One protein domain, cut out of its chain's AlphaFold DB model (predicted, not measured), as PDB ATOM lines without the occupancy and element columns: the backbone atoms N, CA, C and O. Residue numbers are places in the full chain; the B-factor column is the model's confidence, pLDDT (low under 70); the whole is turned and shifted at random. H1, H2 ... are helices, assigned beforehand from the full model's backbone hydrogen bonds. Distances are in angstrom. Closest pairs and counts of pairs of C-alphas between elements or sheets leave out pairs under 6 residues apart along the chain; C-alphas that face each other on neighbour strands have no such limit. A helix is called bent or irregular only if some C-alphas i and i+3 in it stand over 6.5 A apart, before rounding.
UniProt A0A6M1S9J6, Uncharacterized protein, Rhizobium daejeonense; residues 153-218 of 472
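This is residues 153 to 218 of the 472 residues of an uncharacterized protein of Rhizobium daejeonense (UniProt A0A6M1S9J6). Two helices, H1 and H2, make a loose, skewed helical hairpin; a wide loop, residues 169 to 189, joins them at one end, and a tail, residues 206 to 218, runs on past the other end of H2. The tail folds back on itself in a short antiparallel pairing of residues 207 to 208 with residues 211 to 212. The printed part has 66 residues, with two named helices in the order H1, H2 and no named strand; the class is all helix, though under half of the residues, 30 of 66, are in named elements. The whole is loose and elongated, with a radius of gyration of the C-alphas of 14.7 A and spans of 42 by 23 by 19 A.

H1, residues 155 to 168, and H2, residues 190 to 205, form a helical hairpin and run opposite ways. They touch, with 12 pairs of C-alphas within 8 A; the closest C-alphas, those of Tyr 161 and Leu 194, are 6.0 A apart. Their lines stand at a steep tilt of 38 degrees, and their centres are 10.0 A apart. Every O i to N i+4 pair is within hydrogen-bond range in H1, and 9 of 12 are in H2.

H1 begins at C-alpha 155, (147.575, 176.923, 216.809), and measures 19.9 A from first to last C-alpha. H2 begins at C-alpha 190, (148.946, 192.195, 229.391), and ends 23.3 A away at C-alpha 205, (155.990, 182.594, 209.311). Neither helix is bent.

The two C-alphas farthest apart, those of Glu 174 and Tyr 209, are 43.6 A apart. The link from H1 to H2, 21 residues, is long. The printed part has no cut. Its mean pLDDT is 72.7; residues 153 to 156, 171 to 172 and 202 to 218 are under 70.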
ATOM      1  N   ALA A 153     153.261 177.109 221.622       62.72
ATOM      2  CA  ALA A 153     152.437 175.985 222.084       62.72
ATOM      3  C   ALA A 153     151.215 175.627 221.182       62.72
ATOM      4  O   ALA A 153     150.164 175.211 221.667       62.72
ATOM      5  N   GLY A 154     151.358 175.760 219.861       60.84
ATOM      6  CA  GLY A 154     150.417 175.338 218.829       60.84
ATOM      7  C   GLY A 154     149.403 176.403 218.411       60.84
ATOM      8  O   GLY A 154     149.315 177.487 218.988       60.84
ATOM      9  N   ASP A 155     148.605 176.055 217.399       66.31
ATOM     10  CA  ASP A 155     147.575 176.923 216.809       66.31
ATOM     11  C   ASP A 155     146.503 177.353 217.826       66.31
ATOM     12  O   ASP A 155     146.051 178.492 217.829       66.31
ATOM     13  N   LEU A 156     146.159 176.480 218.780       68.75
ATOM     14  CA  LEU A 156     145.212 176.813 219.847       68.75
ATOM     15  C   LEU A 156     145.703 177.988 220.710       68.75
ATOM     16  O   LEU A 156     144.917 178.857 221.083       68.75
ATOM     17  N   MET A 157     147.005 178.035 221.004       73.94
ATOM     18  CA  MET A 157     147.600 179.131 221.769       73.94
ATOM     19  C   MET A 157     147.715 180.406 220.934       73.94
ATOM     20  O   MET A 157     147.492 181.489 221.467       73.94
ATOM     21  N   LEU A 158     147.967 180.291 219.627       72.44
ATOM     22  CA  LEU A 158     147.903 181.427 218.705       72.44
ATOM     23  C   LEU A 158     146.501 182.053 218.688       72.44
ATOM     24  O   LEU A 158     146.365 183.260 218.888       72.44
ATOM     25  N   GLN A 159     145.456 181.239 218.525       74.69
ATOM     26  CA  GLN A 159     144.066 181.700 218.548       74.69
ATOM     27  C   GLN A 159     143.702 182.339 219.893       74.69
ATOM     28  O   GLN A 159     143.043 183.380 219.921       74.69
ATOM     29  N   LEU A 160     144.168 181.759 221.006       80.06
ATOM     30  CA  LEU A 160     143.984 182.325 222.341       80.06
ATOM     31  C   LEU A 160     144.653 183.700 222.471       80.06
ATOM     32  O   LEU A 160     144.020 184.635 222.958       80.06
ATOM     33  N   TYR A 161     145.899 183.850 222.017       82.56
ATOM     34  CA  TYR A 161     146.607 185.130 222.071       82.56
ATOM     35  C   TYR A 161     145.983 186.184 221.150       82.56
ATOM     36  O   TYR A 161     145.848 187.334 221.560       82.56
ATOM     37  N   GLN A 162     145.525 185.804 219.955       82.12
ATOM     38  CA  GLN A 162     144.796 186.698 219.046       82.12
ATOM     39  C   GLN A 162     143.446 187.136 219.629       82.12
ATOM     40  O   GLN A 162     143.060 188.297 219.509       82.12
ATOM     41  N   ALA A 163     142.715 186.221 220.271       83.25
ATOM     42  CA  ALA A 163     141.475 186.548 220.967       83.25
ATOM     43  C   ALA A 163     141.739 187.475 222.166       83.25
ATOM     44  O   ALA A 163     141.025 188.458 222.344       83.25
ATOM     45  N   GLY A 164     142.794 187.204 222.939       83.25
ATOM     46  CA  GLY A 164     143.231 188.045 224.052       83.25
ATOM     47  C   GLY A 164     143.625 189.457 223.613       83.25
ATOM     48  O   GLY A 164     143.187 190.423 224.232       83.25
ATOM     49  N   SER A 165     144.389 189.598 222.523       84.25
ATOM     50  CA  SER A 165     144.795 190.913 221.994       84.25
ATOM     51  C   SER A 165     143.574 191.735 221.576       84.25
ATOM     52  O   SER A 165     143.441 192.873 222.019       84.25
ATOM     53  N   LYS A 166     142.601 191.128 220.881       84.44
ATOM     54  CA  LYS A 166     141.334 191.795 220.526       84.44
ATOM     55  C   LYS A 166     140.573 192.327 221.738       84.44
ATOM     56  O   LYS A 166     139.958 193.380 221.635       84.44
ATOM     57  N   VAL A 167     140.590 191.616 222.867       82.12
ATOM     58  CA  VAL A 167     139.912 192.049 224.102       82.12
ATOM     59  C   VAL A 167     140.665 193.207 224.761       82.12
ATOM     60  O   VAL A 167     140.056 194.223 225.084       82.12
ATOM     61  N   VAL A 168     141.988 193.100 224.903       80.31
ATOM     62  CA  VAL A 168     142.840 194.112 225.569       80.31
ATOM     63  C   VAL A 168     143.017 195.393 224.727       80.31
ATOM     64  O   VAL A 168     143.427 196.444 225.230       80.31
ATOM     65  N   GLU A 169     142.713 195.330 223.433       79.75
ATOM     66  CA  GLU A 169     142.673 196.486 222.531       79.75
ATOM     67  C   GLU A 169     141.354 197.270 222.596       79.75
ATOM     68  O   GLU A 169     141.315 198.414 222.143       79.75
ATOM     69  N   THR A 170     140.288 196.713 223.184       76.75
ATOM     70  CA  THR A 170     139.043 197.470 223.393       76.75
ATOM     71  C   THR A 170     139.191 198.505 224.512       76.75
ATOM     72  O   THR A 170     139.837 198.258 225.527       76.75
ATOM     73  N   GLU A 171     138.534 199.662 224.370       66.94
ATOM     74  CA  GLU A 171     138.533 200.748 225.377       66.94
ATOM     75  C   GLU A 171     137.889 200.354 226.722       66.94
ATOM     76  O   GLU A 171     137.938 201.116 227.681       66.94
ATOM     77  N   GLN A 172     137.281 199.169 226.801       68.88
ATOM     78  CA  GLN A 172     136.588 198.647 227.983       68.88
ATOM     79  C   GLN A 172     137.533 197.938 228.968       68.88
ATOM     80  O   GLN A 172     137.098 197.517 230.037       68.88
ATOM     81  N   TRP A 173     138.812 197.779 228.612       74.88
ATOM     82  CA  TRP A 173     139.812 197.135 229.457       74.88
ATOM     83  C   TRP A 173     140.515 198.160 230.364       74.88
ATOM     84  O   TRP A 173     141.444 198.846 229.940       74.88
ATOM     85  N   GLU A 174     140.052 198.279 231.612       71.00
ATOM     86  CA  GLU A 174     140.449 199.370 232.521       71.00
ATOM     87  C   GLU A 174     141.835 199.195 233.175       71.00
ATOM     88  O   GLU A 174     142.541 200.189 233.342       71.00
ATOM     89  N   ASP A 175     142.248 197.966 233.528       80.00
ATOM     90  CA  ASP A 175     143.547 197.694 234.171       80.00
ATOM     91  C   ASP A 175     144.507 196.934 233.231       80.00
ATOM     92  O   ASP A 175     144.361 195.724 233.033       80.00
ATOM     93  N   PRO A 176     145.541 197.600 232.680       79.06
ATOM     94  CA  PRO A 176     146.504 196.989 231.768       79.06
ATOM     95  C   PRO A 176     147.331 195.834 232.348       79.06
ATOM     96  O   PRO A 176     147.967 195.127 231.569       79.06
ATOM     97  N   HIS A 177     147.372 195.644 233.670       83.44
ATOM     98  CA  HIS A 177     148.227 194.648 234.332       83.44
ATOM     99  C   HIS A 177     147.470 193.441 234.887       83.44
ATOM    100  O   HIS A 177     148.104 192.460 235.290       83.44
ATOM    101  N   LEU A 178     146.140 193.494 234.905       80.19
ATOM    102  CA  LEU A 178     145.292 192.430 235.423       80.19
ATOM    103  C   LEU A 178     144.990 191.391 234.333       80.19
ATOM    104  O   LEU A 178     144.772 191.737 233.176       80.19
ATOM    105  N   CYS A 179     144.959 190.106 234.688       77.00
ATOM    106  CA  CYS A 179     144.502 189.034 233.802       77.00
ATOM    107  C   CYS A 179     143.068 188.599 234.169       77.00
ATOM    108  O   CYS A 179     142.874 188.125 235.286       77.00
ATOM    109  N   PRO A 180     142.082 188.638 233.250       72.12
ATOM    110  CA  PRO A 180     140.681 188.294 233.550       72.12
ATOM    111  C   PRO A 180     140.432 186.804 233.799       72.12
ATOM    112  O   PRO A 180     139.352 186.419 234.234       72.12
ATOM    113  N   LEU A 181     141.379 185.943 233.423       73.69
ATOM    114  CA  LEU A 181     141.206 184.490 233.489       73.69
ATOM    115  C   LEU A 181     141.713 183.897 234.803       73.69
ATOM    116  O   LEU A 181     141.293 182.808 235.185       73.69
ATOM    117  N   CYS A 182     142.644 184.580 235.468       79.25
ATOM    118  CA  CYS A 182     143.255 184.103 236.705       79.25
ATOM    119  C   CYS A 182     143.329 185.163 237.809       79.25
ATOM    120  O   CYS A 182     143.909 184.881 238.855       79.25
ATOM    121  N   ASP A 183     142.799 186.367 237.566       80.12
ATOM    122  CA  ASP A 183     142.818 187.532 238.461       80.12
ATOM    123  C   ASP A 183     144.221 187.923 238.968       80.12
ATOM    124  O   ASP A 183     144.384 188.601 239.981       80.12
ATOM    125  N   GLY A 184     145.265 187.490 238.258       76.69
ATOM    126  CA  GLY A 184     146.653 187.787 238.586       76.69
ATOM    127  C   GLY A 184     147.099 189.126 238.008       76.69
ATOM    128  O   GLY A 184     146.841 189.418 236.840       76.69
ATOM    129  N   THR A 185     147.820 189.914 238.804       79.44
ATOM    130  CA  THR A 185     148.502 191.141 238.365       79.44
ATOM    131  C   THR A 185     149.952 190.860 237.983       79.44
ATOM    132  O   THR A 185     150.733 190.371 238.804       79.44
ATOM    133  N   GLY A 186     150.313 191.169 236.738       75.88
ATOM    134  CA  GLY A 186     151.661 190.986 236.197       75.88
ATOM    135  C   GLY A 186     152.574 192.208 236.345       75.88
ATOM    136  O   GLY A 186     152.129 193.335 236.543       75.88
ATOM    137  N   THR A 187     153.882 191.982 236.203       77.56
ATOM    138  CA  THR A 187     154.931 193.024 236.221       77.56
ATOM    139  C   THR A 187     155.000 193.859 234.941       77.56
ATOM    140  O   THR A 187     155.564 194.949 234.936       77.56
ATOM    141  N   HIS A 188     154.450 193.343 233.848       77.31
ATOM    142  CA  HIS A 188     154.368 193.977 232.533       77.31
ATOM    143  C   HIS A 188     152.901 194.031 232.108       77.31
ATOM    144  O   HIS A 188     152.071 193.315 232.673       77.31
ATOM    145  N   SER A 189     152.559 194.907 231.162       85.00
ATOM    146  CA  SER A 189     151.170 195.007 230.716       85.00
ATOM    147  C   SER A 189     150.765 193.734 229.968       85.00
ATOM    148  O   SER A 189     151.568 193.114 229.261       85.00
ATOM    149  N   LEU A 190     149.503 193.335 230.107       83.50
ATOM    150  CA  LEU A 190     148.946 192.195 229.391       83.50
ATOM    151  C   LEU A 190     149.029 192.416 227.874       83.50
ATOM    152  O   LEU A 190     149.287 191.475 227.129       83.50
ATOM    153  N   ARG A 191     148.910 193.672 227.422       83.00
ATOM    154  CA  ARG A 191     149.095 194.064 226.020       83.00
ATOM    155  C   ARG A 191     150.508 193.762 225.524       83.00
ATOM    156  O   ARG A 191     150.654 193.097 224.502       83.00
ATOM    157  N   ASP A 192     151.531 194.194 226.258       84.69
ATOM    158  CA  ASP A 192     152.930 193.955 225.883       84.69
ATOM    159  C   ASP A 192     153.267 192.462 225.932       84.69
ATOM    160  O   ASP A 192     154.015 191.958 225.094       84.69
ATOM    161  N   HIS A 193     152.669 191.726 226.876       85.00
ATOM    162  CA  HIS A 193     152.809 190.274 226.942       85.00
ATOM    163  C   HIS A 193     152.269 189.587 225.687       85.00
ATOM    164  O   HIS A 193     152.951 188.755 225.090       85.00
ATOM    165  N   LEU A 194     151.043 189.940 225.294       85.31
ATOM    166  CA  LEU A 194     150.363 189.371 224.135       85.31
ATOM    167  C   LEU A 194     151.083 189.742 222.839       85.31
ATOM    168  O   LEU A 194     151.299 188.866 222.009       85.31
ATOM    169  N   ALA A 195     151.529 190.992 222.696       84.62
ATOM    170  CA  ALA A 195     152.323 191.435 221.553       84.62
ATOM    171  C   ALA A 195     153.662 190.683 221.464       84.62
ATOM    172  O   ALA A 195     154.019 190.177 220.401       84.62
ATOM    173  N   SER A 196     154.370 190.527 222.590       85.06
ATOM    174  CA  SER A 196     155.601 189.734 222.645       85.06
ATOM    175  C   SER A 196     155.348 188.286 222.232       85.06
ATOM    176  O   SER A 196     156.118 187.744 221.443       85.06
ATOM    177  N   LYS A 197     154.267 187.661 222.713       83.81
ATOM    178  CA  LYS A 197     153.932 186.286 222.339       83.81
ATOM    179  C   LYS A 197     153.528 186.150 220.883       83.81
ATOM    180  O   LYS A 197     154.062 185.272 220.224       83.81
ATOM    181  N   LEU A 198     152.689 187.032 220.352       81.44
ATOM    182  CA  LEU A 198     152.316 187.029 218.936       81.44
ATOM    183  C   LEU A 198     153.531 187.240 218.016       81.44
ATOM    184  O   LEU A 198     153.629 186.562 216.996       81.44
ATOM    185  N   SER A 199     154.512 188.058 218.415       79.94
ATOM    186  CA  SER A 199     155.750 188.243 217.640       79.94
ATOM    187  C   SER A 199     156.606 186.968 217.526       79.94
ATOM    188  O   SER A 199     157.258 186.755 216.503       79.94
ATOM    189  N   GLU A 200     156.568 186.075 218.529       78.00
ATOM    190  CA  GLU A 200     157.232 184.761 218.466       78.00
ATOM    191  C   GLU A 200     156.592 183.864 217.382       78.00
ATOM    192  O   GLU A 200     157.300 183.082 216.748       78.00
ATOM    193  N   PHE A 201     155.281 184.002 217.130       71.12
ATOM    194  CA  PHE A 201     154.570 183.299 216.052       71.12
ATOM    195  C   PHE A 201     154.799 183.941 214.676       71.12
ATOM    196  O   PHE A 201     154.973 183.223 213.697       71.12
ATOM    197  N   GLU A 202     154.851 185.271 214.576       69.69
ATOM    198  CA  GLU A 202     155.148 185.962 213.307       69.69
ATOM    199  C   GLU A 202     156.566 185.646 212.803       69.69
ATOM    200  O   GLU A 202     156.778 185.420 211.611       69.69
ATOM    201  N   ALA A 203     157.542 185.542 213.711       65.56
ATOM    202  CA  ALA A 203     158.910 185.161 213.365       65.56
ATOM    203  C   ALA A 203     159.000 183.772 212.700       65.56
ATOM    204  O   ALA A 203     159.864 183.560 211.850       65.56
ATOM    205  N   LEU A 204     158.090 182.848 213.028       61.97
ATOM    206  CA  LEU A 204     158.006 181.518 212.413       61.97
ATOM    207  C   LEU A 204     157.484 181.542 210.973       61.97
ATOM    208  O   LEU A 204     157.887 180.703 210.171       61.97
ATOM    209  N   ASP A 205     156.623 182.502 210.634       57.06
ATOM    210  CA  ASP A 205     155.990 182.594 209.311       57.06
ATOM    211  C   ASP A 205     156.874 183.339 208.288       57.06
ATOM    212  O   ASP A 205     156.678 183.263 207.075       57.06
ATOM    213  N   THR A 206     157.899 184.052 208.772       52.62
ATOM    214  CA  THR A 206     158.743 184.916 207.933       52.62
ATOM    215  C   THR A 206     159.929 184.223 207.271       52.62
ATOM    216  O   THR A 206     160.464 184.808 206.335       52.62
ATOM    217  N   GLN A 207     160.352 183.020 207.680       53.81
ATOM    218  CA  GLN A 207     161.550 182.369 207.125       53.81
ATOM    219  C   GLN A 207     161.248 181.019 206.466       53.81
ATOM    220  O   GLN A 207     161.037 180.009 207.132       53.81
ATOM    221  N   PHE A 208     161.343 180.976 205.135       54.12
ATOM    222  CA  PHE A 208     161.319 179.732 204.368       54.12
ATOM    223  C   PHE A 208     162.550 179.640 203.465       54.12
ATOM    224  O   PHE A 208     162.720 180.436 202.547       54.12
ATOM    225  N   TYR A 209     163.431 178.668 203.727       56.47
ATOM    226  CA  TYR A 209     164.642 178.422 202.928       56.47
ATOM    227  C   TYR A 209     165.553 179.663 202.756       56.47
ATOM    228  O   TYR A 209     166.079 179.923 201.676       56.47
ATOM    229  N   GLY A 210     165.719 180.467 203.814       56.81
ATOM    230  CA  GLY A 210     166.525 181.698 203.777       56.81
ATOM    231  C   GLY A 210     165.870 182.882 203.052       56.81
ATOM    232  O   GLY A 210     166.494 183.934 202.927       56.81
ATOM    233  N   LEU A 211     164.622 182.738 202.594       53.22
ATOM    234  CA  LEU A 211     163.822 183.814 202.015       53.22
ATOM    235  C   LEU A 211     162.881 184.395 203.070       53.22
ATOM    236  O   LEU A 211     162.305 183.659 203.873       53.22
ATOM    237  N   THR A 212     162.733 185.721 203.044       54.34
ATOM    238  CA  THR A 212     161.824 186.463 203.922       54.34
ATOM    239  C   THR A 212     160.477 186.711 203.242       54.34
ATOM    240  O   THR A 212     160.440 187.047 202.060       54.34
ATOM    241  N   ASN A 213     159.373 186.568 203.984       55.41
ATOM    242  CA  ASN A 213     158.000 186.870 203.536       55.41
ATOM    243  C   ASN A 213     157.490 186.048 202.336       55.41
ATOM    244  O   ASN A 213     156.743 186.567 201.503       55.41
ATOM    245  N   VAL A 214     157.865 184.770 202.227       56.09
ATOM    246  CA  VAL A 214     157.320 183.894 201.177       56.09
ATOM    247  C   VAL A 214     156.649 182.677 201.787       56.09
ATOM    248  O   VAL A 214     157.268 181.939 202.546       56.09
ATOM    249  N   SER A 215     155.386 182.448 201.415       55.22
ATOM    250  CA  SER A 215     154.634 181.284 201.879       55.22
ATOM    251  C   SER A 215     155.272 179.987 201.350       55.22
ATOM    252  O   SER A 215     155.320 179.788 200.128       55.22
ATOM    253  N   PRO A 216     155.686 179.056 202.234       56.50
ATOM    254  CA  PRO A 216     156.113 177.707 201.849       56.50
ATOM    255  C   PRO A 216     155.072 176.996 200.979       56.50
ATOM    256  O   PRO A 216     155.404 176.262 200.049       56.50
ATOM    257  N   GLN A 217     153.790 177.244 201.268       56.81
ATOM    258  CA  GLN A 217     152.665 176.652 200.558       56.81
ATOM    259  C   GLN A 217     152.566 177.155 199.112       56.81
ATOM    260  O   GLN A 217     152.123 176.396 198.252       56.81
ATOM    261  N   ALA A 218     153.003 178.390 198.842       59.75
ATOM    262  CA  ALA A 218     153.026 178.977 197.503       59.75
ATOM    263  C   ALA A 218     154.245 178.543 196.669       59.75
ATOM    264  O   ALA A 218     154.160 178.517 195.443       59.75
TER     265      ALA A 218